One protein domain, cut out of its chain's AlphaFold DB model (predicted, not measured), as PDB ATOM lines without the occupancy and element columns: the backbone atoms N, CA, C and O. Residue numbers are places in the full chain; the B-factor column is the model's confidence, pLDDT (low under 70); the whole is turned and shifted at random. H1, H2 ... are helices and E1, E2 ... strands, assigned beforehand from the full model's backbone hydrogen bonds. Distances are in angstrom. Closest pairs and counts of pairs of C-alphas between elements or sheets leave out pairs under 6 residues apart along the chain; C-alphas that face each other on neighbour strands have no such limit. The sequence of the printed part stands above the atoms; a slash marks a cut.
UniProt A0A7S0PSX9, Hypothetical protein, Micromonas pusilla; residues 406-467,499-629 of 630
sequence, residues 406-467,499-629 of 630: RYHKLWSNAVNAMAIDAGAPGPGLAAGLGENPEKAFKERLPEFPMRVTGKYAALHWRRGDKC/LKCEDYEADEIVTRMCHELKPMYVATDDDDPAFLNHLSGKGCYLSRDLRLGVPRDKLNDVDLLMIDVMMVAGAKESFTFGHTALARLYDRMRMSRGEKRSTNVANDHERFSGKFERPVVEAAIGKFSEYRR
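Overview. This is residues 406 to 467 and 499 to 629 of the 630 residues of the protein "Hypothetical protein" of Micromonas pusilla (UniProt A0A7S0PSX9). A small twisted sheet of four short strands makes the core, with helices over both faces, three layers in all: H7 and H8 over one face, H5 and H6 over the other. H1 packs on H7, H2 and H3 make a small corner beyond H1, and residues 617 to 629, of which 617 to 627 belong to H10, stick out as an arm. The printed part has 193 residues, with ten named helices and four named strands in the order H1 H2 H3 E1 H4 H5 E2 H6 E3 H7 E4 H8 H9 H10; the sheet, E3 E2 E1 E4, is parallel and the class is mixed, helices and strands. The whole is compact, with a radius of gyration of the C-alphas of 17.1 A and spans of 48 by 44 by 36 A.

Along the chain. The strands are E3, residues 540 to 542, E2, 520 to 523, E1, 457 to 460, 10.6 A long, and E4, 573 to 576. The helices on the sheet are H5, 508 to 516, H6, 529 to 537, H7, 557 to 570, 19.3 A, and H8, 581 to 592, 17.4 A. H1, 406 to 421, 22.8 A, begins at C-alpha 406 (-38.025, 43.859, 38.309). H2 is 430 to 433, H3 437 to 443, H4 501 to 505 and H9 605 to 609. H10, 613 to 627, 21.3 A, ends at C-alpha 627 (6.871, 62.370, 31.178).

Arrangement. N 541 and O 520 of E3 and E2 are 2.8 A apart, N 523 and O 459 of E2 and E1 2.8 A, and N 575 and O 458 of E1 and E4 2.8 A, each within hydrogen-bond range. E2, H6, E3 form a strand-helix-strand unit, a helix joining two parallel neighbours; E3, H7, E4 form a split one, with E2 and E1 between; both crossovers are right-handed. H7 lies over E2 and E1 at a height of 9.8 A, on the opposite face from H5, whose height is 9.6 A. H7 touches H8, C-alphas 569 and 586 being closest at 4.6 A, and H1, C-alphas 566 and 411 at 6.3 A. H2 and H3 only just touch, only at the corner, with 3 pairs of C-alphas within 8 A. H4 is close to but not clearly touching H5, C-alphas 504 and 510 being closest at 7.0 A. H9 and H10 meet only through their link. Every O i to N i+4 pair is within hydrogen-bond range in H1, H3, H4, H5, H6, H7, H9 and H10, and 7 of 8 in H8; H2 is too short for such a pair.

Size, cuts and confidence. The C-alphas of Lys 554 and Arg 629, the two farthest apart, are 56.0 A apart. Residues 468 to 498 are not printed, with 7.5 A between C-alphas 467 and 499. The links H3 to E1, E3 to H7 and H8 to H9 are long. The mean pLDDT of the printed part is 75.7; 57 residues are under 70, among them 424 to 435, 499 to 508 and 616 to 629.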
ATOM      1  N   ARG A 406     -38.934  44.510  37.349       85.81
ATOM      2  CA  ARG A 406     -38.025  43.859  38.309       85.81
ATOM      3  C   ARG A 406     -36.571  43.821  37.823       85.81
ATOM      4  O   ARG A 406     -35.681  44.166  38.593       85.81
ATOM      5  N   TYR A 407     -36.319  43.522  36.547       87.75
ATOM      6  CA  TYR A 407     -34.952  43.511  36.007       87.75
ATOM      7  C   TYR A 407     -34.381  44.918  35.856       87.75
ATOM      8  O   TYR A 407     -33.189  45.111  36.064       87.75
ATOM      9  N   HIS A 408     -35.221  45.920  35.569       85.19
ATOM     10  CA  HIS A 408     -34.789  47.320  35.555       85.19
ATOM     11  C   HIS A 408     -34.319  47.781  36.944       85.19
ATOM     12  O   HIS A 408     -33.292  48.452  37.028       85.19
ATOM     13  N   LYS A 409     -34.979  47.350  38.034       87.44
ATOM     14  CA  LYS A 409     -34.478  47.557  39.405       87.44
ATOM     15  C   LYS A 409     -33.122  46.877  39.622       87.44
ATOM     16  O   LYS A 409     -32.163  47.570  39.952       87.44
ATOM     17  N   LEU A 410     -33.039  45.559  39.405       90.75
ATOM     18  CA  LEU A 410     -31.822  44.757  39.638       90.75
ATOM     19  C   LEU A 410     -30.614  45.320  38.862       90.75
ATOM     20  O   LEU A 410     -29.548  45.525  39.437       90.75
ATOM     21  N   TRP A 411     -30.818  45.665  37.587       91.00
ATOM     22  CA  TRP A 411     -29.834  46.322  36.722       91.00
ATOM     23  C   TRP A 411     -29.434  47.716  37.225       91.00
ATOM     24  O   TRP A 411     -28.246  48.025  37.301       91.00
ATOM     25  N   SER A 412     -30.399  48.555  37.624       87.62
ATOM     26  CA  SER A 412     -30.095  49.895  38.147       87.62
ATOM     27  C   SER A 412     -29.289  49.860  39.448       87.62
ATOM     28  O   SER A 412     -28.425  50.712  39.650       87.62
ATOM     29  N   ASN A 413     -29.519  48.856  40.301       89.06
ATOM     30  CA  ASN A 413     -28.715  48.629  41.495       89.06
ATOM     31  C   ASN A 413     -27.308  48.149  41.112       89.06
ATOM     32  O   ASN A 413     -26.333  48.766  41.533       89.06
ATOM     33  N   ALA A 414     -27.191  47.146  40.235       91.50
ATOM     34  CA  ALA A 414     -25.907  46.624  39.764       91.50
ATOM     35  C   ALA A 414     -24.987  47.713  39.177       91.50
ATOM     36  O   ALA A 414     -23.839  47.849  39.599       91.50
ATOM     37  N   VAL A 415     -25.489  48.532  38.245       90.50
ATOM     38  CA  VAL A 415     -24.655  49.544  37.573       90.50
ATOM     39  C   VAL A 415     -24.291  50.703  38.502       90.50
ATOM     40  O   VAL A 415     -23.158  51.179  38.463       90.50
ATOM     41  N   ASN A 416     -25.209  51.164  39.359       86.81
ATOM     42  CA  ASN A 416     -24.873  52.221  40.317       86.81
ATOM     43  C   ASN A 416     -23.912  51.713  41.408       86.81
ATOM     44  O   ASN A 416     -23.031  52.468  41.809       86.81
ATOM     45  N   ALA A 417     -23.997  50.439  41.808       86.88
ATOM     46  CA  ALA A 417     -23.009  49.802  42.679       86.88
ATOM     47  C   ALA A 417     -21.604  49.833  42.065       86.88
ATOM     48  O   ALA A 417     -20.694  50.403  42.662       86.88
ATOM     49  N   MET A 418     -21.457  49.315  40.840       88.94
ATOM     50  CA  MET A 418     -20.187  49.332  40.101       88.94
ATOM     51  C   MET A 418     -19.635  50.750  39.909       88.94
ATOM     52  O   MET A 418     -18.426  50.954  39.963       88.94
ATOM     53  N   ALA A 419     -20.507  51.741  39.691       83.62
ATOM     54  CA  ALA A 419     -20.106  53.137  39.543       83.62
ATOM     55  C   ALA A 419     -19.530  53.720  40.843       83.62
ATOM     56  O   ALA A 419     -18.528  54.426  40.804       83.62
ATOM     57  N   ILE A 420     -20.137  53.403  41.990       81.56
ATOM     58  CA  ILE A 420     -19.654  53.819  43.314       81.56
ATOM     59  C   ILE A 420     -18.337  53.111  43.660       81.56
ATOM     60  O   ILE A 420     -17.404  53.756  44.132       81.56
ATOM     61  N   ASP A 421     -18.246  51.805  43.408       83.31
ATOM     62  CA  ASP A 421     -17.061  50.998  43.732       83.31
ATOM     63  C   ASP A 421     -15.864  51.351  42.827       83.31
ATOM     64  O   ASP A 421     -14.716  51.306  43.262       83.31
ATOM     65  N   ALA A 422     -16.125  51.810  41.597       78.94
ATOM     66  CA  ALA A 422     -15.128  52.400  40.701       78.94
ATOM     67  C   ALA A 422     -14.799  53.884  40.994       78.94
ATOM     68  O   ALA A 422     -14.062  54.499  40.224       78.94
ATOM     69  N   GLY A 423     -15.352  54.487  42.055       74.38
ATOM     70  CA  GLY A 423     -15.109  55.894  42.409       74.38
ATOM     71  C   GLY A 423     -15.693  56.918  41.422       74.38
ATOM     72  O   GLY A 423     -15.281  58.075  41.420       74.38
ATOM     73  N   ALA A 424     -16.652  56.507  40.587       68.19
ATOM     74  CA  ALA A 424     -17.294  57.323  39.557       68.19
ATOM     75  C   ALA A 424     -18.842  57.382  39.684       68.19
ATOM     76  O   ALA A 424     -19.543  57.173  38.685       68.19
ATOM     77  N   PRO A 425     -19.419  57.663  40.874       65.44
ATOM     78  CA  PRO A 425     -20.862  57.838  41.021       65.44
ATOM     79  C   PRO A 425     -21.341  59.044  40.199       65.44
ATOM     80  O   PRO A 425     -20.869  60.169  40.370       65.44
ATOM     81  N   GLY A 426     -22.300  58.833  39.292       62.78
ATOM     82  CA  GLY A 426     -22.816  59.923  38.465       62.78
ATOM     83  C   GLY A 426     -23.720  60.874  39.272       62.78
ATOM     84  O   GLY A 426     -24.442  60.427  40.166       62.78
ATOM     85  N   PRO A 427     -23.775  62.179  38.939       59.09
ATOM     86  CA  PRO A 427     -24.418  63.203  39.778       59.09
ATOM     87  C   PRO A 427     -25.928  63.003  40.006       59.09
ATOM     88  O   PRO A 427     -26.485  63.541  40.958       59.09
ATOM     89  N   GLY A 428     -26.599  62.192  39.180       59.88
ATOM     90  CA  GLY A 428     -27.996  61.804  39.400       59.88
ATOM     91  C   GLY A 428     -28.230  60.916  40.632       59.88
ATOM     92  O   GLY A 428     -29.374  60.777  41.048       59.88
ATOM     93  N   LEU A 429     -27.176  60.329  41.213       64.50
ATOM     94  CA  LEU A 429     -27.261  59.432  42.368       64.50
ATOM     95  C   LEU A 429     -27.545  60.216  43.658       64.50
ATOM     96  O   LEU A 429     -28.389  59.816  44.457       64.50
ATOM     97  N   ALA A 430     -26.896  61.375  43.820       58.50
ATOM     98  CA  ALA A 430     -27.091  62.271  44.960       58.50
ATOM     99  C   ALA A 430     -28.550  62.735  45.088       58.50
ATOM    100  O   ALA A 430     -29.140  62.671  46.164       58.50
ATOM    101  N   ALA A 431     -29.168  63.105  43.962       58.78
ATOM    102  CA  ALA A 431     -30.554  63.564  43.917       58.78
ATOM    103  C   ALA A 431     -31.590  62.498  44.334       58.78
ATOM    104  O   ALA A 431     -32.718  62.858  44.664       58.78
ATOM    105  N   GLY A 432     -31.235  61.206  44.309       60.44
ATOM    106  CA  GLY A 432     -32.118  60.106  44.712       60.44
ATOM    107  C   GLY A 432     -31.910  59.592  46.141       60.44
ATOM    108  O   GLY A 432     -32.793  58.913  46.656       60.44
ATOM    109  N   LEU A 433     -30.764  59.884  46.770       66.25
ATOM    110  CA  LEU A 433     -30.340  59.258  48.036       66.25
ATOM    111  C   LEU A 433     -29.965  60.252  49.154       66.25
ATOM    112  O   LEU A 433     -29.663  59.825  50.268       66.25
ATOM    113  N   GLY A 434     -30.013  61.561  48.894       68.12
ATOM    114  CA  GLY A 434     -29.815  62.596  49.913       68.12
ATOM    115  C   GLY A 434     -28.347  62.931  50.194       68.12
ATOM    116  O   GLY A 434     -27.483  62.781  49.334       68.12
ATOM    117  N   GLU A 435     -28.076  63.437  51.401       64.12
ATOM    118  CA  GLU A 435     -26.833  64.152  51.747       64.12
ATOM    119  C   GLU A 435     -25.555  63.297  51.721       64.12
ATOM    120  O   GLU A 435     -24.465  63.833  51.532       64.12
ATOM    121  N   ASN A 436     -25.662  61.973  51.875       73.69
ATOM    122  CA  ASN A 436     -24.530  61.057  51.716       73.69
ATOM    123  C   ASN A 436     -24.942  59.824  50.888       73.69
ATOM    124  O   ASN A 436     -25.226  58.759  51.447       73.69
ATOM    125  N   PRO A 437     -25.006  59.964  49.551       68.25
ATOM    126  CA  PRO A 437     -25.614  58.968  48.676       68.25
ATOM    127  C   PRO A 437     -24.774  57.694  48.575       68.25
ATOM    128  O   PRO A 437     -25.321  56.597  48.496       68.25
ATOM    129  N   GLU A 438     -23.447  57.824  48.622       73.50
ATOM    130  CA  GLU A 438     -22.543  56.679  48.636       73.50
ATOM    131  C   GLU A 438     -22.698  55.851  49.903       73.50
ATOM    132  O   GLU A 438     -22.803  54.631  49.809       73.50
ATOM    133  N   LYS A 439     -22.713  56.492  51.081       77.88
ATOM    134  CA  LYS A 439     -22.888  55.785  52.352       77.88
ATOM    135  C   LYS A 439     -24.248  55.098  52.391       77.88
ATOM    136  O   LYS A 439     -24.297  53.897  52.636       77.88
ATOM    137  N   ALA A 440     -25.319  55.822  52.058       74.88
ATOM    138  CA  ALA A 440     -26.670  55.271  52.007       74.88
ATOM    139  C   ALA A 440     -26.745  54.027  51.105       74.88
ATOM    140  O   ALA A 440     -27.258  52.999  51.534       74.88
ATOM    141  N   PHE A 441     -26.164  54.081  49.902       80.44
ATOM    142  CA  PHE A 441     -26.152  52.952  48.966       80.44
ATOM    143  C   PHE A 441     -25.226  51.798  49.396       80.44
ATOM    144  O   PHE A 441     -25.530  50.630  49.145       80.44
ATOM    145  N   LYS A 442     -24.084  52.100  50.033       75.88
ATOM    146  CA  LYS A 442     -23.155  51.103  50.597       75.88
ATOM    147  C   LYS A 442     -23.786  50.355  51.780       75.88
ATOM    148  O   LYS A 442     -23.568  49.155  51.897       75.88
ATOM    149  N   GLU A 443     -24.589  51.032  52.603       79.44
ATOM    150  CA  GLU A 443     -25.278  50.454  53.768       79.44
ATOM    151  C   GLU A 443     -26.621  49.783  53.419       79.44
ATOM    152  O   GLU A 443     -26.968  48.767  54.021       79.44
ATOM    153  N   ARG A 444     -27.382  50.302  52.441       76.62
ATOM    154  CA  ARG A 444     -28.663  49.726  51.990       76.62
ATOM    155  C   ARG A 444     -28.915  49.974  50.502       76.62
ATOM    156  O   ARG A 444     -29.036  51.107  50.045       76.62
ATOM    157  N   LEU A 445     -29.104  48.890  49.752       77.75
ATOM    158  CA  LEU A 445     -29.467  48.960  48.336       77.75
ATOM    159  C   LEU A 445     -30.927  49.447  48.166       77.75
ATOM    160  O   LEU A 445     -31.806  48.955  48.878       77.75
ATOM    161  N   PRO A 446     -31.217  50.383  47.238       72.38
ATOM    162  CA  PRO A 446     -32.550  50.965  47.080       72.38
ATOM    163  C   PRO A 446     -33.654  49.979  46.684       72.38
ATOM    164  O   PRO A 446     -33.469  49.035  45.905       72.38
ATOM    165  N   GLU A 447     -34.858  50.251  47.188       71.31
ATOM    166  CA  GLU A 447     -36.042  49.420  46.958       71.31
ATOM    167  C   GLU A 447     -36.780  49.724  45.647       71.31
ATOM    168  O   GLU A 447     -37.586  48.904  45.200       71.31
ATOM    169  N   PHE A 448     -36.436  50.825  44.979       70.38
ATOM    170  CA  PHE A 448     -37.028  51.281  43.720       70.38
ATOM    171  C   PHE A 448     -35.969  51.309  42.603       70.38
ATOM    172  O   PHE A 448     -34.784  51.446  42.911       70.38
ATOM    173  N   PRO A 449     -36.352  51.193  41.316       70.38
ATOM    174  CA  PRO A 449     -35.410  51.382  40.217       70.38
ATOM    175  C   PRO A 449     -34.841  52.802  40.250       70.38
ATOM    176  O   PRO A 449     -35.595  53.775  40.224       70.38
ATOM    177  N   MET A 450     -33.518  52.932  40.285       73.31
ATOM    178  CA  MET A 450     -32.861  54.234  40.168       73.31
ATOM    179  C   MET A 450     -32.526  54.558  38.712       73.31
ATOM    180  O   MET A 450     -32.427  53.676  37.857       73.31
ATOM    181  N   ARG A 451     -32.250  55.836  38.424       73.31
ATOM    182  CA  ARG A 451     -31.537  56.190  37.192       73.31
ATOM    183  C   ARG A 451     -30.193  55.463  37.172       73.31
ATOM    184  O   ARG A 451     -29.468  55.487  38.160       73.31
ATOM    185  N   VAL A 452     -29.820  54.886  36.034       74.50
ATOM    186  CA  VAL A 452     -28.439  54.452  35.788       74.50
ATOM    187  C   VAL A 452     -27.567  55.695  35.599       74.50
ATOM    188  O   VAL A 452     -27.792  56.476  34.672       74.50
ATOM    189  N   THR A 453     -26.616  55.912  36.512       65.44
ATOM    190  CA  THR A 453     -25.781  57.129  36.534       65.44
ATOM    191  C   THR A 453     -24.341  56.894  36.086       65.44
ATOM    192  O   THR A 453     -23.726  57.801  35.524       65.44
ATOM    193  N   GLY A 454     -23.822  55.681  36.288       66.12
ATOM    194  CA  GLY A 454     -22.514  55.262  35.799       66.12
ATOM    195  C   GLY A 454     -22.510  54.949  34.304       66.12
ATOM    196  O   GLY A 454     -23.483  54.436  33.751       66.12
ATOM    197  N   LYS A 455     -21.374  55.214  33.656       83.50
ATOM    198  CA  LYS A 455     -21.027  54.640  32.351       83.50
ATOM    199  C   LYS A 455     -20.116  53.445  32.602       83.50
ATOM    200  O   LYS A 455     -19.197  53.547  33.404       83.50
ATOM    201  N   TYR A 456     -20.373  52.349  31.906       90.69
ATOM    202  CA  TYR A 456     -19.603  51.114  32.004       90.69
ATOM    203  C   TYR A 456     -19.470  50.480  30.619       90.69
ATOM    204  O   TYR A 456     -20.288  50.744  29.724       90.69
ATOM    205  N   ALA A 457     -18.437  49.667  30.442       91.62
ATOM    206  CA  ALA A 457     -18.311  48.764  29.307       91.62
ATOM    207  C   ALA A 457     -18.762  47.353  29.716       91.62
ATOM    208  O   ALA A 457     -18.748  47.008  30.899       91.62
ATOM    209  N   ALA A 458     -19.192  46.541  28.755       93.94
ATOM    210  CA  ALA A 458     -19.544  45.148  28.994       93.94
ATOM    211  C   ALA A 458     -19.117  44.251  27.834       93.94
ATOM    212  O   ALA A 458     -19.156  44.654  26.672       93.94
ATOM    213  N   LEU A 459     -18.761  43.020  28.171       90.00
ATOM    214  CA  LEU A 459     -18.410  41.955  27.248       90.00
ATOM    215  C   LEU A 459     -19.294  40.734  27.510       90.00
ATOM    216  O   LEU A 459     -19.556  40.403  28.663       90.00
ATOM    217  N   HIS A 460     -19.700  40.042  26.449       88.06
ATOM    218  CA  HIS A 460     -20.142  38.650  26.529       88.06
ATOM    219  C   HIS A 460     -19.104  37.736  25.883       88.06
ATOM    220  O   HIS A 460     -18.784  37.912  24.698       88.06
ATOM    221  N   TRP A 461     -18.607  36.777  26.663       80.00
ATOM    222  CA  TRP A 461     -17.526  35.872  26.285       80.00
ATOM    223  C   TRP A 461     -17.559  34.580  27.101       80.00
ATOM    224  O   TRP A 461     -17.661  34.631  28.325       80.00
ATOM    225  N   ARG A 462     -17.363  33.439  26.439       70.69
ATOM    226  CA  ARG A 462     -16.992  32.163  27.063       70.69
ATOM    227  C   ARG A 462     -15.581  31.754  26.632       70.69
ATOM    228  O   ARG A 462     -15.212  31.942  25.475       70.69
ATOM    229  N   ARG A 463     -14.793  31.112  27.495       65.25
ATOM    230  CA  ARG A 463     -13.549  30.458  27.053       65.25
ATOM    231  C   ARG A 463     -13.873  29.369  26.020       65.25
ATOM    232  O   ARG A 463     -14.825  28.609  26.188       65.25
ATOM    233  N   GLY A 464     -13.128  29.327  24.917       54.94
ATOM    234  CA  GLY A 464     -13.461  28.474  23.771       54.94
ATOM    235  C   GLY A 464     -14.660  28.949  22.930       54.94
ATOM    236  O   GLY A 464     -15.081  28.221  22.024       54.94
ATOM    237  N   ASP A 465     -15.201  30.159  23.162       56.81
ATOM    238  CA  ASP A 465     -16.080  30.808  22.183       56.81
ATOM    239  C   ASP A 465     -15.388  30.860  20.821       56.81
ATOM    240  O   ASP A 465     -14.176  31.068  20.699       56.81
ATOM    241  N   LYS A 466     -16.190  30.761  19.760       49.53
ATOM    242  CA  LYS A 466     -15.694  30.918  18.393       49.53
ATOM    243  C   LYS A 466     -15.424  32.394  18.098       49.53
ATOM    244  O   LYS A 466     -16.187  33.054  17.387       49.53
ATOM    245  N   CYS A 467     -14.269  32.866  18.568       47.59
ATOM    246  CA  CYS A 467     -13.461  33.826  17.820       47.59
ATOM    247  C   CYS A 467     -13.292  33.288  16.387       47.59
ATOM    248  O   CYS A 467     -13.464  32.090  16.134       47.59
ATOM    249  N   LEU A 499      -8.269  38.962  15.004       43.12
ATOM    250  CA  LEU A 499      -7.675  38.329  16.190       43.12
ATOM    251  C   LEU A 499      -8.199  36.886  16.361       43.12
ATOM    252  O   LEU A 499      -9.412  36.639  16.330       43.12
ATOM    253  N   LYS A 500      -7.278  35.937  16.529       48.31
ATOM    254  CA  LYS A 500      -7.526  34.491  16.605       48.31
ATOM    255  C   LYS A 500      -7.932  34.064  18.013       48.31
ATOM    256  O   LYS A 500      -7.606  34.750  18.970       48.31
ATOM    257  N   CYS A 501      -8.522  32.870  18.168       48.03
ATOM    258  CA  CYS A 501      -8.770  32.269  19.494       48.03
ATOM    259  C   CYS A 501      -7.508  32.242  20.376       48.03
ATOM    260  O   CYS A 501      -7.582  32.579  21.552       48.03
ATOM    261  N   GLU A 502      -6.361  31.909  19.777       48.22
ATOM    262  CA  GLU A 502      -5.030  31.876  20.406       48.22
ATOM    263  C   GLU A 502      -4.684  33.203  21.120       48.22
ATOM    264  O   GLU A 502      -4.154  33.184  22.228       48.22
ATOM    265  N   ASP A 503      -5.070  34.347  20.541       51.78
ATOM    266  CA  ASP A 503      -4.804  35.689  21.083       51.78
ATOM    267  C   ASP A 503      -5.719  36.042  22.283       51.78
ATOM    268  O   ASP A 503      -5.439  36.977  23.035       51.78
ATOM    269  N   TYR A 504      -6.819  35.298  22.473       53.81
ATOM    270  CA  TYR A 504      -7.770  35.451  23.587       53.81
ATOM    271  C   TYR A 504      -7.557  34.418  24.697       53.81
ATOM    272  O   TYR A 504      -7.734  34.733  25.871       53.81
ATOM    273  N   GLU A 505      -7.154  33.197  24.341       48.00
ATOM    274  CA  GLU A 505      -6.782  32.140  25.292       48.00
ATOM    275  C   GLU A 505      -5.457  32.457  26.019       48.00
ATOM    276  O   GLU A 505      -5.202  31.914  27.090       48.00
ATOM    277  N   ALA A 506      -4.668  33.406  25.499       52.66
ATOM    278  CA  ALA A 506      -3.500  33.998  26.155       52.66
ATOM    279  C   ALA A 506      -3.822  35.050  27.252       52.66
ATOM    280  O   ALA A 506      -2.906  35.695  27.756       52.66
ATOM    281  N   ASP A 507      -5.096  35.242  27.626       54.47
ATOM    282  CA  ASP A 507      -5.603  36.102  28.725       54.47
ATOM    283  C   ASP A 507      -5.367  37.635  28.589       54.47
ATOM    284  O   ASP A 507      -6.115  38.445  29.150       54.47
ATOM    285  N   GLU A 508      -4.363  38.089  27.830       64.69
ATOM    286  CA  GLU A 508      -3.931  39.498  27.815       64.69
ATOM    287  C   GLU A 508      -5.021  40.481  27.369       64.69
ATOM    288  O   GLU A 508      -5.237  41.509  28.010       64.69
ATOM    289  N   ILE A 509      -5.716  40.201  26.267       73.19
ATOM    290  CA  ILE A 509      -6.606  41.179  25.626       73.19
ATOM    291  C   ILE A 509      -7.870  41.457  26.458       73.19
ATOM    292  O   ILE A 509      -8.238  42.620  26.636       73.19
ATOM    293  N   VAL A 510      -8.496  40.427  27.044       75.88
ATOM    294  CA  VAL A 510      -9.681  40.601  27.904       75.88
ATOM    295  C   VAL A 510      -9.283  41.215  29.242       75.88
ATOM    296  O   VAL A 510      -9.937  42.151  29.702       75.88
ATOM    297  N   THR A 511      -8.168  40.791  29.841       77.25
ATOM    298  CA  THR A 511      -7.696  41.382  31.102       77.25
ATOM    299  C   THR A 511      -7.207  42.828  30.929       77.25
ATOM    300  O   THR A 511      -7.378  43.651  31.830       77.25
ATOM    301  N   ARG A 512      -6.711  43.203  29.743       78.88
ATOM    302  CA  ARG A 512      -6.450  44.598  29.354       78.88
ATOM    303  C   ARG A 512      -7.741  45.390  29.127       78.88
ATOM    304  O   ARG A 512      -7.794  46.553  29.519       78.88
ATOM    305  N   MET A 513      -8.808  44.790  28.588       83.31
ATOM    306  CA  MET A 513     -10.141  45.419  28.583       83.31
ATOM    307  C   MET A 513     -10.658  45.649  30.012       83.31
ATOM    308  O   MET A 513     -11.150  46.741  30.297       83.31
ATOM    309  N   CYS A 514     -10.464  44.696  30.934       84.31
ATOM    310  CA  CYS A 514     -10.741  44.890  32.364       84.31
ATOM    311  C   CYS A 514      -9.942  46.050  32.967       84.31
ATOM    312  O   CYS A 514     -10.446  46.729  33.857       84.31
ATOM    313  N   HIS A 515      -8.709  46.285  32.502       82.44
ATOM    314  CA  HIS A 515      -7.863  47.369  32.993       82.44
ATOM    315  C   HIS A 515      -8.285  48.752  32.473       82.44
ATOM    316  O   HIS A 515      -8.477  49.671  33.269       82.44
ATOM    317  N   GLU A 516      -8.437  48.895  31.153       82.06
ATOM    318  CA  GLU A 516      -8.574  50.192  30.475       82.06
ATOM    319  C   GLU A 516     -10.029  50.683  30.361       82.06
ATOM    320  O   GLU A 516     -10.268  51.887  30.297       82.06
ATOM    321  N   LEU A 517     -11.021  49.781  30.342       83.69
ATOM    322  CA  LEU A 517     -12.439  50.123  30.133       83.69
ATOM    323  C   LEU A 517     -13.251  50.183  31.440       83.69
ATOM    324  O   LEU A 517     -14.460  49.945  31.438       83.69
ATOM    325  N   LYS A 518     -12.598  50.482  32.571       83.75
ATOM    326  CA  LYS A 518     -13.226  50.476  33.903       83.75
ATOM    327  C   LYS A 518     -14.368  51.506  34.036       83.75
ATOM    328  O   LYS A 518     -14.200  52.649  33.611       83.75
ATOM    329  N   PRO A 519     -15.486  51.154  34.703       89.25
ATOM    330  CA  PRO A 519     -15.861  49.808  35.143       89.25
ATOM    331  C   PRO A 519     -16.268  48.912  33.957       89.25
ATOM    332  O   PRO A 519     -17.061  49.311  33.102       89.25
ATOM    333  N   MET A 520     -15.743  47.685  33.948       90.00
ATOM    334  CA  MET A 520     -15.941  46.688  32.894       90.00
ATOM    335  C   MET A 520     -16.717  45.487  33.446       90.00
ATOM    336  O   MET A 520     -16.328  44.939  34.475       90.00
ATOM    337  N   TYR A 521     -17.793  45.074  32.776       94.31
ATOM    338  CA  TYR A 521     -18.557  43.863  33.103       94.31
ATOM    339  C   TYR A 521     -18.232  42.713  32.143       94.31
ATOM    340  O   TYR A 521     -18.082  42.950  30.943       94.31
ATOM    341  N   VAL A 522     -18.195  41.472  32.631       91.00
ATOM    342  CA  VAL A 522     -18.114  40.273  31.780       91.00
ATOM    343  C   VAL A 522     -19.262  39.321  32.111       91.00
ATOM    344  O   VAL A 522     -19.320  38.753  33.201       91.00
ATOM    345  N   ALA A 523     -20.160  39.145  31.140       90.62
ATOM    346  CA  ALA A 523     -21.135  38.063  31.102       90.62
ATOM    347  C   ALA A 523     -20.445  36.807  30.554       90.62
ATOM    348  O   ALA A 523     -19.941  36.823  29.425       90.62
ATOM    349  N   THR A 524     -20.418  35.739  31.346       84.19
ATOM    350  CA  THR A 524     -19.791  34.462  30.990       84.19
ATOM    351  C   THR A 524     -20.525  33.300  31.653       84.19
ATOM    352  O   THR A 524     -21.026  33.441  32.768       84.19
ATOM    353  N   ASP A 525     -20.584  32.169  30.957       76.81
ATOM    354  CA  ASP A 525     -21.060  30.862  31.424       76.81
ATOM    355  C   ASP A 525     -19.891  29.871  31.633       76.81
ATOM    356  O   ASP A 525     -20.072  28.655  31.588       76.81
ATOM    357  N   ASP A 526     -18.679  30.405  31.830       77.75
ATOM    358  CA  ASP A 526     -17.504  29.680  32.319       77.75
ATOM    359  C   ASP A 526     -17.574  29.540  33.854       77.75
ATOM    360  O   ASP A 526     -17.876  30.503  34.562       77.75
ATOM    361  N   ASP A 527     -17.330  28.332  34.360       77.94
ATOM    362  CA  ASP A 527     -17.542  27.909  35.747       77.94
ATOM    363  C   ASP A 527     -16.245  27.730  36.562       77.94
ATOM    364  O   ASP A 527     -16.297  27.560  37.782       77.94
ATOM    365  N   ASP A 528     -15.076  27.821  35.921       78.81
ATOM    366  CA  ASP A 528     -13.758  27.622  36.535       78.81
ATOM    367  C   ASP A 528     -13.415  28.726  37.557       78.81
ATOM    368  O   ASP A 528     -13.167  29.884  37.184       78.81
ATOM    369  N   PRO A 529     -13.289  28.395  38.857       81.81
ATOM    370  CA  PRO A 529     -12.983  29.388  39.876       81.81
ATOM    371  C   PRO A 529     -11.633  30.084  39.675       81.81
ATOM    372  O   PRO A 529     -11.496  31.233  40.091       81.81
ATOM    373  N   ALA A 530     -10.634  29.439  39.059       79.06
ATOM    374  CA  ALA A 530      -9.314  30.036  38.857       79.06
ATOM    375  C   ALA A 530      -9.366  31.164  37.815       79.06
ATOM    376  O   ALA A 530      -8.901  32.274  38.083       79.06
ATOM    377  N   PHE A 531     -10.004  30.907  36.673       79.38
ATOM    378  CA  PHE A 531     -10.238  31.881  35.606       79.38
ATOM    379  C   PHE A 531     -11.144  33.038  36.053       79.38
ATOM    380  O   PHE A 531     -10.792  34.209  35.884       79.38
ATOM    381  N   LEU A 532     -12.260  32.743  36.729       83.06
ATOM    382  CA  LEU A 532     -13.139  33.782  37.279       83.06
ATOM    383  C   LEU A 532     -12.413  34.643  38.333       83.06
ATOM    384  O   LEU A 532     -12.577  35.865  38.374       83.06
ATOM    385  N   ASN A 533     -11.550  34.045  39.160       84.75
ATOM    386  CA  ASN A 533     -10.701  34.800  40.082       84.75
ATOM    387  C   ASN A 533      -9.638  35.640  39.357       84.75
ATOM    388  O   ASN A 533      -9.344  36.742  39.819       84.75
ATOM    389  N   HIS A 534      -9.111  35.183  38.216       82.81
ATOM    390  CA  HIS A 534      -8.180  35.960  37.396       82.81
ATOM    391  C   HIS A 534      -8.840  37.232  36.839       82.81
ATOM    392  O   HIS A 534      -8.340  38.336  37.069       82.81
ATOM    393  N   LEU A 535      -9.998  37.109  36.177       82.75
ATOM    394  CA  LEU A 535     -10.740  38.251  35.621       82.75
ATOM    395  C   LEU A 535     -11.133  39.270  36.705       82.75
ATOM    396  O   LEU A 535     -10.935  40.477  36.538       82.75
ATOM    397  N   SER A 536     -11.631  38.773  37.840       85.50
ATOM    398  CA  SER A 536     -12.002  39.584  39.004       85.50
ATOM    399  C   SER A 536     -10.779  40.312  39.595       85.50
ATOM    400  O   SER A 536     -10.811  41.526  39.793       85.50
ATOM    401  N   GLY A 537      -9.641  39.620  39.744       83.31
ATOM    402  CA  GLY A 537      -8.371  40.200  40.205       83.31
ATOM    403  C   GLY A 537      -7.760  41.249  39.264       83.31
ATOM    404  O   GLY A 537      -7.004  42.112  39.709       83.31
ATOM    405  N   LYS A 538      -8.116  41.237  37.972       83.88
ATOM    406  CA  LYS A 538      -7.741  42.273  36.988       83.88
ATOM    407  C   LYS A 538      -8.687  43.486  37.001       83.88
ATOM    408  O   LYS A 538      -8.397  44.505  36.368       83.88
ATOM    409  N   GLY A 539      -9.785  43.415  37.756       83.06
ATOM    410  CA  GLY A 539     -10.758  44.494  37.932       83.06
ATOM    411  C   GLY A 539     -11.945  44.461  36.967       83.06
ATOM    412  O   GLY A 539     -12.598  45.493  36.799       83.06
ATOM    413  N   CYS A 540     -12.234  43.316  36.337       88.44
ATOM    414  CA  CYS A 540     -13.551  43.088  35.744       88.44
ATOM    415  C   CYS A 540     -14.567  42.731  36.834       88.44
ATOM    416  O   CYS A 540     -14.264  41.973  37.750       88.44
ATOM    417  N   TYR A 541     -15.793  43.224  36.683       93.06
ATOM    418  CA  TYR A 541     -16.944  42.755  37.444       93.06
ATOM    419  C   TYR A 541     -17.554  41.551  36.724       93.06
ATOM    420  O   TYR A 541     -17.925  41.646  35.552       93.06
ATOM    421  N   LEU A 542     -17.678  40.434  37.429       91.44
ATOM    422  CA  LEU A 542     -18.407  39.248  36.986       91.44
ATOM    423  C   LEU A 542     -19.828  39.255  37.553       91.44
ATOM    424  O   LEU A 542     -20.136  40.009  38.481       91.44
ATOM    425  N   SER A 543     -20.685  38.354  37.061       89.38
ATOM    426  CA  SER A 543     -22.049  38.175  37.586       89.38
ATOM    427  C   SER A 543     -22.078  38.085  39.110       89.38
ATOM    428  O   SER A 543     -22.903  38.757  39.731       89.38
ATOM    429  N   ARG A 544     -21.141  37.345  39.727       87.62
ATOM    430  CA  ARG A 544     -21.020  37.153  41.188       87.62
ATOM    431  C   ARG A 544     -20.756  38.442  41.983       87.62
ATOM    432  O   ARG A 544     -21.212  38.544  43.121       87.62
ATOM    433  N   ASP A 545     -20.098  39.429  41.376       89.19
ATOM    434  CA  ASP A 545     -19.648  40.662  42.038       89.19
ATOM    435  C   ASP A 545     -20.762  41.735  42.086       89.19
ATOM    436  O   ASP A 545     -20.666  42.730  42.806       89.19
ATOM    437  N   LEU A 546     -21.858  41.540  41.339       90.31
ATOM    438  CA  LEU A 546     -22.965  42.500  41.266       90.31
ATOM    439  C   LEU A 546     -23.767  42.608  42.575       90.31
ATOM    440  O   LEU A 546     -24.240  41.613  43.133       90.31
ATOM    441  N   ARG A 547     -24.031  43.847  43.008       90.25
ATOM    442  CA  ARG A 547     -24.904  44.171  44.152       90.25
ATOM    443  C   ARG A 547     -26.330  44.478  43.676       90.25
ATOM    444  O   ARG A 547     -26.680  45.612  43.369       90.25
ATOM    445  N   LEU A 548     -27.153  43.431  43.600       89.06
ATOM    446  CA  LEU A 548     -28.465  43.440  42.927       89.06
ATOM    447  C   LEU A 548     -29.615  44.049  43.760       89.06
ATOM    448  O   LEU A 548     -30.606  44.536  43.212       89.06
ATOM    449  N   GLY A 549     -29.509  44.024  45.090       84.25
ATOM    450  CA  GLY A 549     -30.596  44.399  46.011       84.25
ATOM    451  C   GLY A 549     -31.572  43.260  46.332       84.25
ATOM    452  O   GLY A 549     -32.595  43.495  46.969       84.25
ATOM    453  N   VAL A 550     -31.253  42.035  45.902       85.94
ATOM    454  CA  VAL A 550     -31.921  40.775  46.261       85.94
ATOM    455  C   VAL A 550     -30.822  39.720  46.491       85.94
ATOM    456  O   VAL A 550     -29.846  39.728  45.734       85.94
ATOM    457  N   PRO A 551     -30.923  38.847  47.513       84.44
ATOM    458  CA  PRO A 551     -29.994  37.729  47.713       84.44
ATOM    459  C   PRO A 551     -29.995  36.739  46.534       84.44
ATOM    460  O   PRO A 551     -31.036  36.511  45.919       84.44
ATOM    461  N   ARG A 552     -28.832  36.161  46.200       82.88
ATOM    462  CA  ARG A 552     -28.653  35.307  45.003       82.88
ATOM    463  C   ARG A 552     -29.402  33.982  45.092       82.88
ATOM    464  O   ARG A 552     -29.944  33.538  44.095       82.88
ATOM    465  N   ASP A 553     -29.510  33.433  46.297       82.38
ATOM    466  CA  ASP A 553     -30.339  32.282  46.680       82.38
ATOM    467  C   ASP A 553     -31.834  32.438  46.340       82.38
ATOM    468  O   ASP A 553     -32.580  31.464  46.383       82.38
ATOM    469  N   LYS A 554     -32.285  33.652  45.994       84.56
ATOM    470  CA  LYS A 554     -33.674  33.965  45.611       84.56
ATOM    471  C   LYS A 554     -33.830  34.293  44.124       84.56
ATOM    472  O   LYS A 554     -34.876  34.799  43.724       84.56
ATOM    473  N   LEU A 555     -32.792  34.045  43.327       83.94
ATOM    474  CA  LEU A 555     -32.759  34.234  41.880       83.94
ATOM    475  C   LEU A 555     -32.449  32.886  41.227       83.94
ATOM    476  O   LEU A 555     -31.526  32.193  41.641       83.94
ATOM    477  N   ASN A 556     -33.209  32.523  40.199       77.88
ATOM    478  CA  ASN A 556     -32.897  31.361  39.365       77.88
ATOM    479  C   ASN A 556     -31.918  31.729  38.236       77.88
ATOM    480  O   ASN A 556     -31.714  32.908  37.937       77.88
ATOM    481  N   ASP A 557     -31.373  30.723  37.555       75.00
ATOM    482  CA  ASP A 557     -30.439  30.877  36.432       75.00
ATOM    483  C   ASP A 557     -30.946  31.836  35.343       75.00
ATOM    484  O   ASP A 557     -30.164  32.571  34.744       75.00
ATOM    485  N   VAL A 558     -32.259  31.873  35.097       76.81
ATOM    486  CA  VAL A 558     -32.863  32.736  34.071       76.81
ATOM    487  C   VAL A 558     -33.022  34.176  34.571       76.81
ATOM    488  O   VAL A 558     -32.893  35.111  33.784       76.81
ATOM    489  N   ASP A 559     -33.203  34.392  35.877       83.56
ATOM    490  CA  ASP A 559     -33.095  35.720  36.490       83.56
ATOM    491  C   ASP A 559     -31.658  36.258  36.408       83.56
ATOM    492  O   ASP A 559     -31.468  37.428  36.066       83.56
ATOM    493  N   LEU A 560     -30.656  35.409  36.666       84.81
ATOM    494  CA  LEU A 560     -29.234  35.750  36.527       84.81
ATOM    495  C   LEU A 560     -28.873  36.049  35.063       84.81
ATOM    496  O   LEU A 560     -28.315  37.106  34.769       84.81
ATOM    497  N   LEU A 561     -29.309  35.206  34.126       83.81
ATOM    498  CA  LEU A 561     -29.130  35.426  32.692       83.81
ATOM    499  C   LEU A 561     -29.829  36.704  32.201       83.81
ATOM    500  O   LEU A 561     -29.289  37.432  31.369       83.81
ATOM    501  N   MET A 562     -31.021  37.020  32.717       84.19
ATOM    502  CA  MET A 562     -31.692  38.284  32.402       84.19
ATOM    503  C   MET A 562     -30.959  39.497  32.989       84.19
ATOM    504  O   MET A 562     -31.042  40.582  32.410       84.19
ATOM    505  N   ILE A 563     -30.203  39.340  34.081       90.12
ATOM    506  CA  ILE A 563     -29.276  40.371  34.562       90.12
ATOM    507  C   ILE A 563     -28.100  40.522  33.588       90.12
ATOM    508  O   ILE A 563     -27.845  41.651  33.177       90.12
ATOM    509  N   ASP A 564     -27.450  39.444  33.135       90.62
ATOM    510  CA  ASP A 564     -26.386  39.517  32.112       90.62
ATOM    511  C   ASP A 564     -26.864  40.214  30.832       90.62
ATOM    512  O   ASP A 564     -26.213  41.124  30.310       90.62
ATOM    513  N   VAL A 565     -28.059  39.850  30.365       87.75
ATOM    514  CA  VAL A 565     -28.746  40.484  29.235       87.75
ATOM    515  C   VAL A 565     -28.974  41.975  29.462       87.75
ATOM    516  O   VAL A 565     -28.678  42.780  28.577       87.75
ATOM    517  N   MET A 566     -29.434  42.373  30.648       89.50
ATOM    518  CA  MET A 566     -29.593  43.785  31.000       89.50
ATOM    519  C   MET A 566     -28.257  44.527  31.097       89.50
ATOM    520  O   MET A 566     -28.183  45.677  30.659       89.50
ATOM    521  N   MET A 567     -27.208  43.882  31.615       92.94
ATOM    522  CA  MET A 567     -25.867  44.449  31.742       92.94
ATOM    523  C   MET A 567     -25.234  44.691  30.368       92.94
ATOM    524  O   MET A 567     -24.862  45.826  30.073       92.94
ATOM    525  N   VAL A 568     -25.172  43.688  29.488       92.00
ATOM    526  CA  VAL A 568     -24.545  43.827  28.159       92.00
ATOM    527  C   VAL A 568     -25.368  44.746  27.239       92.00
ATOM    528  O   VAL A 568     -24.827  45.654  26.599       92.00
ATOM    529  N   ALA A 569     -26.701  44.630  27.247       88.06
ATOM    530  CA  ALA A 569     -27.568  45.551  26.503       88.06
ATOM    531  C   ALA A 569     -27.661  46.965  27.116       88.06
ATOM    532  O   ALA A 569     -28.175  47.885  26.482       88.06
ATOM    533  N   GLY A 570     -27.212  47.152  28.359       88.62
ATOM    534  CA  GLY A 570     -27.221  48.432  29.073       88.62
ATOM    535  C   GLY A 570     -25.909  49.215  29.019       88.62
ATOM    536  O   GLY A 570     -25.903  50.400  29.344       88.62
ATOM    537  N   ALA A 571     -24.805  48.578  28.617       91.25
ATOM    538  CA  ALA A 571     -23.480  49.192  28.632       91.25
ATOM    539  C   ALA A 571     -23.353  50.354  27.635       91.25
ATOM    540  O   ALA A 571     -23.968  50.337  26.567       91.25
ATOM    541  N   LYS A 572     -22.476  51.323  27.922       88.50
ATOM    542  CA  LYS A 572     -22.095  52.344  26.931       88.50
ATOM    543  C   LYS A 572     -21.380  51.672  25.761       88.50
ATOM    544  O   LYS A 572     -21.793  51.802  24.614       88.50
ATOM    545  N   GLU A 573     -20.344  50.898  26.070       89.50
ATOM    546  CA  GLU A 573     -19.629  50.078  25.097       89.50
ATOM    547  C   GLU A 573     -19.952  48.604  25.346       89.50
ATOM    548  O   GLU A 573     -19.540  48.048  26.358       89.50
ATOM    549  N   SER A 574     -20.711  47.984  24.439       91.44
ATOM    550  CA  SER A 574     -20.956  46.535  24.442       91.44
ATOM    551  C   SER A 574     -20.060  45.841  23.424       91.44
ATOM    552  O   SER A 574     -19.961  46.298  22.276       91.44
ATOM    553  N   PHE A 575     -19.470  44.727  23.841       87.56
ATOM    554  CA  PHE A 575     -18.608  43.855  23.059       87.56
ATOM    555  C   PHE A 575     -19.131  42.411  23.104       87.56
ATOM    556  O   PHE A 575     -19.680  41.972  24.116       87.56
ATOM    557  N   THR A 576     -18.967  41.659  22.018       84.06
ATOM    558  CA  THR A 576     -19.431  40.264  21.921       84.06
ATOM    559  C   THR A 576     -18.448  39.387  21.152       84.06
ATOM    560  O   THR A 576     -17.914  39.799  20.119       84.06
ATOM    561  N   PHE A 577     -18.250  38.153  21.618       72.06
ATOM    562  CA  PHE A 577     -17.586  37.111  20.835       72.06
ATOM    563  C   PHE A 577     -18.563  36.342  19.945       72.06
ATOM    564  O   PHE A 577     -19.708  36.074  20.317       72.06
ATOM    565  N   GLY A 578     -18.081  35.993  18.748       62.47
ATOM    566  CA  GLY A 578     -18.816  35.216  17.753       62.47
ATOM    567  C   GLY A 578     -20.145  35.843  17.313       62.47
ATOM    568  O   GLY A 578     -20.465  36.990  17.606       62.47
ATOM    569  N   HIS A 579     -20.949  35.069  16.586       62.84
ATOM    570  CA  HIS A 579     -22.350  35.399  16.293       62.84
ATOM    571  C   HIS A 579     -23.272  34.521  17.150       62.84
ATOM    572  O   HIS A 579     -24.108  33.770  16.640       62.84
ATOM    573  N   THR A 580     -23.064  34.568  18.469       66.00
ATOM    574  CA  THR A 580     -23.847  33.788  19.435       66.00
ATOM    575  C   THR A 580     -25.315  34.213  19.430       66.00
ATOM    576  O   THR A 580     -25.696  35.306  18.998       66.00
ATOM    577  N   ALA A 581     -26.182  33.324  19.908       67.31
ATOM    578  CA  ALA A 581     -27.611  33.600  19.960       67.31
ATOM    579  C   ALA A 581     -27.950  34.738  20.940       67.31
ATOM    580  O   ALA A 581     -28.828  35.557  20.668       67.31
ATOM    581  N   LEU A 582     -27.189  34.821  22.035       74.81
ATOM    582  CA  LEU A 582     -27.321  35.840  23.068       74.81
ATOM    583  C   LEU A 582     -26.815  37.218  22.595       74.81
ATOM    584  O   LEU A 582     -27.456  38.225  22.886       74.81
ATOM    585  N   ALA A 583     -25.780  37.270  21.743       75.69
ATOM    586  CA  ALA A 583     -25.341  38.513  21.098       75.69
ATOM    587  C   ALA A 583     -26.469  39.213  20.314       75.69
ATOM    588  O   ALA A 583     -26.635  40.429  20.417       75.69
ATOM    589  N   ARG A 584     -27.306  38.450  19.591       73.56
ATOM    590  CA  ARG A 584     -28.479  39.007  18.888       73.56
ATOM    591  C   ARG A 584     -29.544  39.556  19.844       73.56
ATOM    592  O   ARG A 584     -30.182  40.552  19.505       73.56
ATOM    593  N   LEU A 585     -29.730  38.947  21.019       76.19
ATOM    594  CA  LEU A 585     -30.627  39.465  22.060       76.19
ATOM    595  C   LEU A 585     -30.140  40.820  22.579       76.19
ATOM    596  O   LEU A 585     -30.916  41.779  22.576       76.19
ATOM    597  N   TYR A 586     -28.855  40.933  22.934       82.38
ATOM    598  CA  TYR A 586     -28.297  42.214  23.364       82.38
ATOM    599  C   TYR A 586     -28.478  43.277  22.284       82.38
ATOM    600  O   TYR A 586     -28.993  44.352  22.567       82.38
ATOM    601  N   ASP A 587     -28.124  42.975  21.033       78.19
ATOM    602  CA  ASP A 587     -28.190  43.937  19.932       78.19
ATOM    603  C   ASP A 587     -29.605  44.474  19.700       78.19
ATOM    604  O   ASP A 587     -29.773  45.675  19.476       78.19
ATOM    605  N   ARG A 588     -30.635  43.627  19.820       73.19
ATOM    606  CA  ARG A 588     -32.038  44.062  19.725       73.19
ATOM    607  C   ARG A 588     -32.441  44.946  20.905       73.19
ATOM    608  O   ARG A 588     -33.048  45.988  20.676       73.19
ATOM    609  N   MET A 589     -32.040  44.599  22.128       75.38
ATOM    610  CA  MET A 589     -32.294  45.416  23.323       75.38
ATOM    611  C   MET A 589     -31.503  46.729  23.369       75.38
ATOM    612  O   MET A 589     -31.947  47.694  23.987       75.38
ATOM    613  N   ARG A 590     -30.339  46.792  22.716       80.56
ATOM    614  CA  ARG A 590     -29.615  48.047  22.484       80.56
ATOM    615  C   ARG A 590     -30.400  48.915  21.507       80.56
ATOM    616  O   ARG A 590     -30.735  50.048  21.833       80.56
ATOM    617  N   MET A 591     -30.787  48.359  20.359       73.12
ATOM    618  CA  MET A 591     -31.514  49.110  19.332       73.12
ATOM    619  C   MET A 591     -32.897  49.602  19.795       73.12
ATOM    620  O   MET A 591     -33.255  50.727  19.456       73.12
ATOM    621  N   SER A 592     -33.640  48.855  20.625       67.06
ATOM    622  CA  SER A 592     -34.903  49.350  21.215       67.06
ATOM    623  C   SER A 592     -34.700  50.487  22.231       67.06
ATOM    624  O   SER A 592     -35.599  51.299  22.436       67.06
ATOM    625  N   ARG A 593     -33.498  50.616  22.807       71.06
ATOM    626  CA  ARG A 593     -33.068  51.760  23.637       71.06
ATOM    627  C   ARG A 593     -32.465  52.915  22.820       71.06
ATOM    628  O   ARG A 593     -32.001  53.889  23.405       71.06
ATOM    629  N   GLY A 594     -32.444  52.815  21.487       71.12
ATOM    630  CA  GLY A 594     -31.780  53.770  20.589       71.12
ATOM    631  C   GLY A 594     -30.253  53.628  20.521       71.12
ATOM    632  O   GLY A 594     -29.591  54.418  19.849       71.12
ATOM    633  N   GLU A 595     -29.683  52.624  21.190       78.44
ATOM    634  CA  GLU A 595     -28.249  52.348  21.210       78.44
ATOM    635  C   GLU A 595     -27.792  51.538  19.992       78.44
ATOM    636  O   GLU A 595     -28.513  50.705  19.439       78.44
ATOM    637  N   LYS A 596     -26.535  51.743  19.581       80.44
ATOM    638  CA  LYS A 596     -25.942  50.972  18.476       80.44
ATOM    639  C   LYS A 596     -25.732  49.513  18.901       80.44
ATOM    640  O   LYS A 596     -25.355  49.262  20.049       80.44
ATOM    641  N   ARG A 597     -25.871  48.571  17.955       82.25
ATOM    642  CA  ARG A 597     -25.532  47.143  18.144       82.25
ATOM    643  C   ARG A 597     -24.140  46.959  18.765       82.25
ATOM    644  O   ARG A 597     -23.269  47.811  18.568       82.25
ATOM    645  N   SER A 598     -23.904  45.868  19.479       84.12
ATOM    646  CA  SER A 598     -22.615  45.542  20.105       84.12
ATOM    647  C   SER A 598     -21.489  45.484  19.072       84.12
ATOM    648  O   SER A 598     -21.739  45.309  17.875       84.12
ATOM    649  N   THR A 599     -20.251  45.699  19.510       83.56
ATOM    650  CA  THR A 599     -19.056  45.515  18.681       83.56
ATOM    651  C   THR A 599     -18.632  44.051  18.753       83.56
ATOM    652  O   THR A 599     -18.243  43.574  19.816       83.56
ATOM    653  N   ASN A 600     -18.689  43.344  17.630       79.88
ATOM    654  CA  ASN A 600     -18.196  41.976  17.545       79.88
ATOM    655  C   ASN A 600     -16.663  41.999  17.540       79.88
ATOM    656  O   ASN A 600     -16.078  42.510  16.587       79.88
ATOM    657  N   VAL A 601     -16.011  41.472  18.579       73.50
ATOM    658  CA  VAL A 601     -14.556  41.649  18.764       73.50
ATOM    659  C   VAL A 601     -13.755  41.006  17.621       73.50
ATOM    660  O   VAL A 601     -12.778  41.577  17.150       73.50
ATOM    661  N   ALA A 602     -14.224  39.866  17.104       66.31
ATOM    662  CA  ALA A 602     -13.561  39.136  16.021       66.31
ATOM    663  C   ALA A 602     -13.972  39.583  14.602       66.31
ATOM    664  O   ALA A 602     -13.230  39.327  13.659       66.31
ATOM    665  N   ASN A 603     -15.148  40.207  14.425       67.50
ATOM    666  CA  ASN A 603     -15.704  40.512  13.093       67.50
ATOM    667  C   ASN A 603     -15.806  42.019  12.778       67.50
ATOM    668  O   ASN A 603     -15.841  42.384  11.609       67.50
ATOM    669  N   ASP A 604     -15.828  42.903  13.782       69.69
ATOM    670  CA  ASP A 604     -15.871  44.362  13.600       69.69
ATOM    671  C   ASP A 604     -14.498  45.019  13.904       69.69
ATOM    672  O   ASP A 604     -14.456  46.025  14.616       69.69
ATOM    673  N   HIS A 605     -13.368  44.468  13.430       68.62
ATOM    674  CA  HIS A 605     -12.016  44.879  13.874       68.62
ATOM    675  C   HIS A 605     -11.794  46.406  13.911       68.62
ATOM    676  O   HIS A 605     -11.426  46.938  14.955       68.62
ATOM    677  N   GLU A 606     -12.108  47.150  12.843       69.88
ATOM    678  CA  GLU A 606     -11.949  48.620  12.818       69.88
ATOM    679  C   GLU A 606     -12.719  49.333  13.944       69.88
ATOM    680  O   GLU A 606     -12.265  50.328  14.514       69.88
ATOM    681  N   ARG A 607     -13.901  48.810  14.281       75.81
ATOM    682  CA  ARG A 607     -14.814  49.344  15.296       75.81
ATOM    683  C   ARG A 607     -14.439  48.893  16.707       75.81
ATOM    684  O   ARG A 607     -14.835  49.552  17.667       75.81
ATOM    685  N   PHE A 608     -13.720  47.783  16.846       78.00
ATOM    686  CA  PHE A 608     -13.058  47.390  18.086       78.00
ATOM    687  C   PHE A 608     -11.821  48.266  18.317       78.00
ATOM    688  O   PHE A 608     -11.755  48.979  19.320       78.00
ATOM    689  N   SER A 609     -10.931  48.333  17.327       69.81
ATOM    690  CA  SER A 609      -9.721  49.157  17.327       69.81
ATOM    691  C   SER A 609     -10.019  50.625  17.643       69.81
ATOM    692  O   SER A 609      -9.456  51.199  18.574       69.81
ATOM    693  N   GLY A 610     -11.000  51.225  16.959       73.06
ATOM    694  CA  GLY A 610     -11.429  52.608  17.197       73.06
ATOM    695  C   GLY A 610     -12.153  52.866  18.527       73.06
ATOM    696  O   GLY A 610     -12.361  54.026  18.873       73.06
ATOM    697  N   LYS A 611     -12.546  51.826  19.277       78.38
ATOM    698  CA  LYS A 611     -13.185  51.945  20.604       78.38
ATOM    699  C   LYS A 611     -12.263  51.616  21.776       78.38
ATOM    700  O   LYS A 611     -12.548  52.052  22.887       78.38
ATOM    701  N   PHE A 612     -11.228  50.815  21.545       76.19
ATOM    702  CA  PHE A 612     -10.372  50.262  22.591       76.19
ATOM    703  C   PHE A 612      -8.892  50.485  22.276       76.19
ATOM    704  O   PHE A 612      -8.236  51.257  22.969       76.19
ATOM    705  N   GLU A 613      -8.372  49.878  21.209       68.75
ATOM    706  CA  GLU A 613      -6.934  49.886  20.915       68.75
ATOM    707  C   GLU A 613      -6.384  51.301  20.695       68.75
ATOM    708  O   GLU A 613      -5.409  51.683  21.342       68.75
ATOM    709  N   ARG A 614      -7.026  52.102  19.829       66.94
ATOM    710  CA  ARG A 614      -6.572  53.464  19.507       66.94
ATOM    711  C   ARG A 614      -6.645  54.401  20.720       66.94
ATOM    712  O   ARG A 614      -5.601  54.966  21.035       66.94
ATOM    713  N   PRO A 615      -7.762  54.500  21.476       71.38
ATOM    714  CA  PRO A 615      -7.791  55.276  22.720       71.38
ATOM    715  C   PRO A 615      -6.702  54.892  23.732       71.38
ATOM    716  O   PRO A 615      -6.124  55.771  24.367       71.38
ATOM    717  N   VAL A 616      -6.385  53.598  23.874       66.44
ATOM    718  CA  VAL A 616      -5.341  53.129  24.804       66.44
ATOM    719  C   VAL A 616      -3.938  53.499  24.308       66.44
ATOM    720  O   VAL A 616      -3.102  53.936  25.099       66.44
ATOM    721  N   VAL A 617      -3.672  53.382  23.002       59.62
ATOM    722  CA  VAL A 617      -2.398  53.811  22.393       59.62
ATOM    723  C   VAL A 617      -2.228  55.334  22.479       59.62
ATOM    724  O   VAL A 617      -1.168  55.808  22.885       59.62
ATOM    725  N   GLU A 618      -3.273  56.107  22.181       64.69
ATOM    726  CA  GLU A 618      -3.281  57.570  22.304       64.69
ATOM    727  C   GLU A 618      -3.041  58.017  23.757       64.69
ATOM    728  O   GLU A 618      -2.215  58.899  24.001       64.69
ATOM    729  N   ALA A 619      -3.674  57.364  24.739       64.38
ATOM    730  CA  ALA A 619      -3.457  57.638  26.160       64.38
ATOM    731  C   ALA A 619      -2.030  57.289  26.630       64.38
ATOM    732  O   ALA A 619      -1.455  58.016  27.447       64.38
ATOM    733  N   ALA A 620      -1.434  56.210  26.113       60.53
ATOM    734  CA  ALA A 620      -0.049  55.841  26.403       60.53
ATOM    735  C   ALA A 620       0.952  56.856  25.816       60.53
ATOM    736  O   ALA A 620       1.862  57.303  26.519       60.53
ATOM    737  N   ILE A 621       0.745  57.283  24.563       58.78
ATOM    738  CA  ILE A 621       1.545  58.333  23.910       58.78
ATOM    739  C   ILE A 621       1.405  59.665  24.662       58.78
ATOM    740  O   ILE A 621       2.410  60.343  24.885       58.78
ATOM    741  N   GLY A 622       0.193  60.012  25.110       58.34
ATOM    742  CA  GLY A 622      -0.078  61.189  25.937       58.34
ATOM    743  C   GLY A 622       0.786  61.215  27.200       58.34
ATOM    744  O   GLY A 622       1.625  62.107  27.340       58.34
ATOM    745  N   LYS A 623       0.672  60.181  28.047       59.50
ATOM    746  CA  LYS A 623       1.465  60.031  29.284       59.50
ATOM    747  C   LYS A 623       2.975  60.078  29.027       59.50
ATOM    748  O   LYS A 623       3.709  60.734  29.762       59.50
ATOM    749  N   PHE A 624       3.456  59.431  27.962       48.12
ATOM    750  CA  PHE A 624       4.879  59.458  27.599       48.12
ATOM    751  C   PHE A 624       5.345  60.849  27.126       48.12
ATOM    752  O   PHE A 624       6.498  61.228  27.338       48.12
ATOM    753  N   SER A 625       4.455  61.638  26.515       51.81
ATOM    754  CA  SER A 625       4.739  63.024  26.122       51.81
ATOM    755  C   SER A 625       4.750  64.000  27.304       51.81
ATOM    756  O   SER A 625       5.492  64.979  27.265       51.81
ATOM    757  N   GLU A 626       3.984  63.719  28.364       53.78
ATOM    758  CA  GLU A 626       4.017  64.457  29.633       53.78
ATOM    759  C   GLU A 626       5.276  64.111  30.435       53.78
ATOM    760  O   GLU A 626       5.983  65.012  30.875       53.78
ATOM    761  N   TYR A 627       5.639  62.826  30.519       50.88
ATOM    762  CA  TYR A 627       6.871  62.370  31.178       50.88
ATOM    763  C   TYR A 627       8.153  62.935  30.534       50.88
ATOM    764  O   TYR A 627       9.172  63.055  31.197       50.88
ATOM    765  N   ARG A 628       8.117  63.324  29.249       48.88
ATOM    766  CA  ARG A 628       9.219  64.029  28.557       48.88
ATOM    767  C   ARG A 628       9.228  65.558  28.736       48.88
ATOM    768  O   ARG A 628      10.063  66.222  28.123       48.88
ATOM    769  N   ARG A 629       8.273  66.132  29.473       49.75
ATOM    770  CA  ARG A 629       8.175  67.582  29.756       49.75
ATOM    771  C   ARG A 629       8.504  67.933  31.210       49.75
ATOM    772  O   ARG A 629       8.519  69.118  31.544       49.75
TER     773      ARG A 629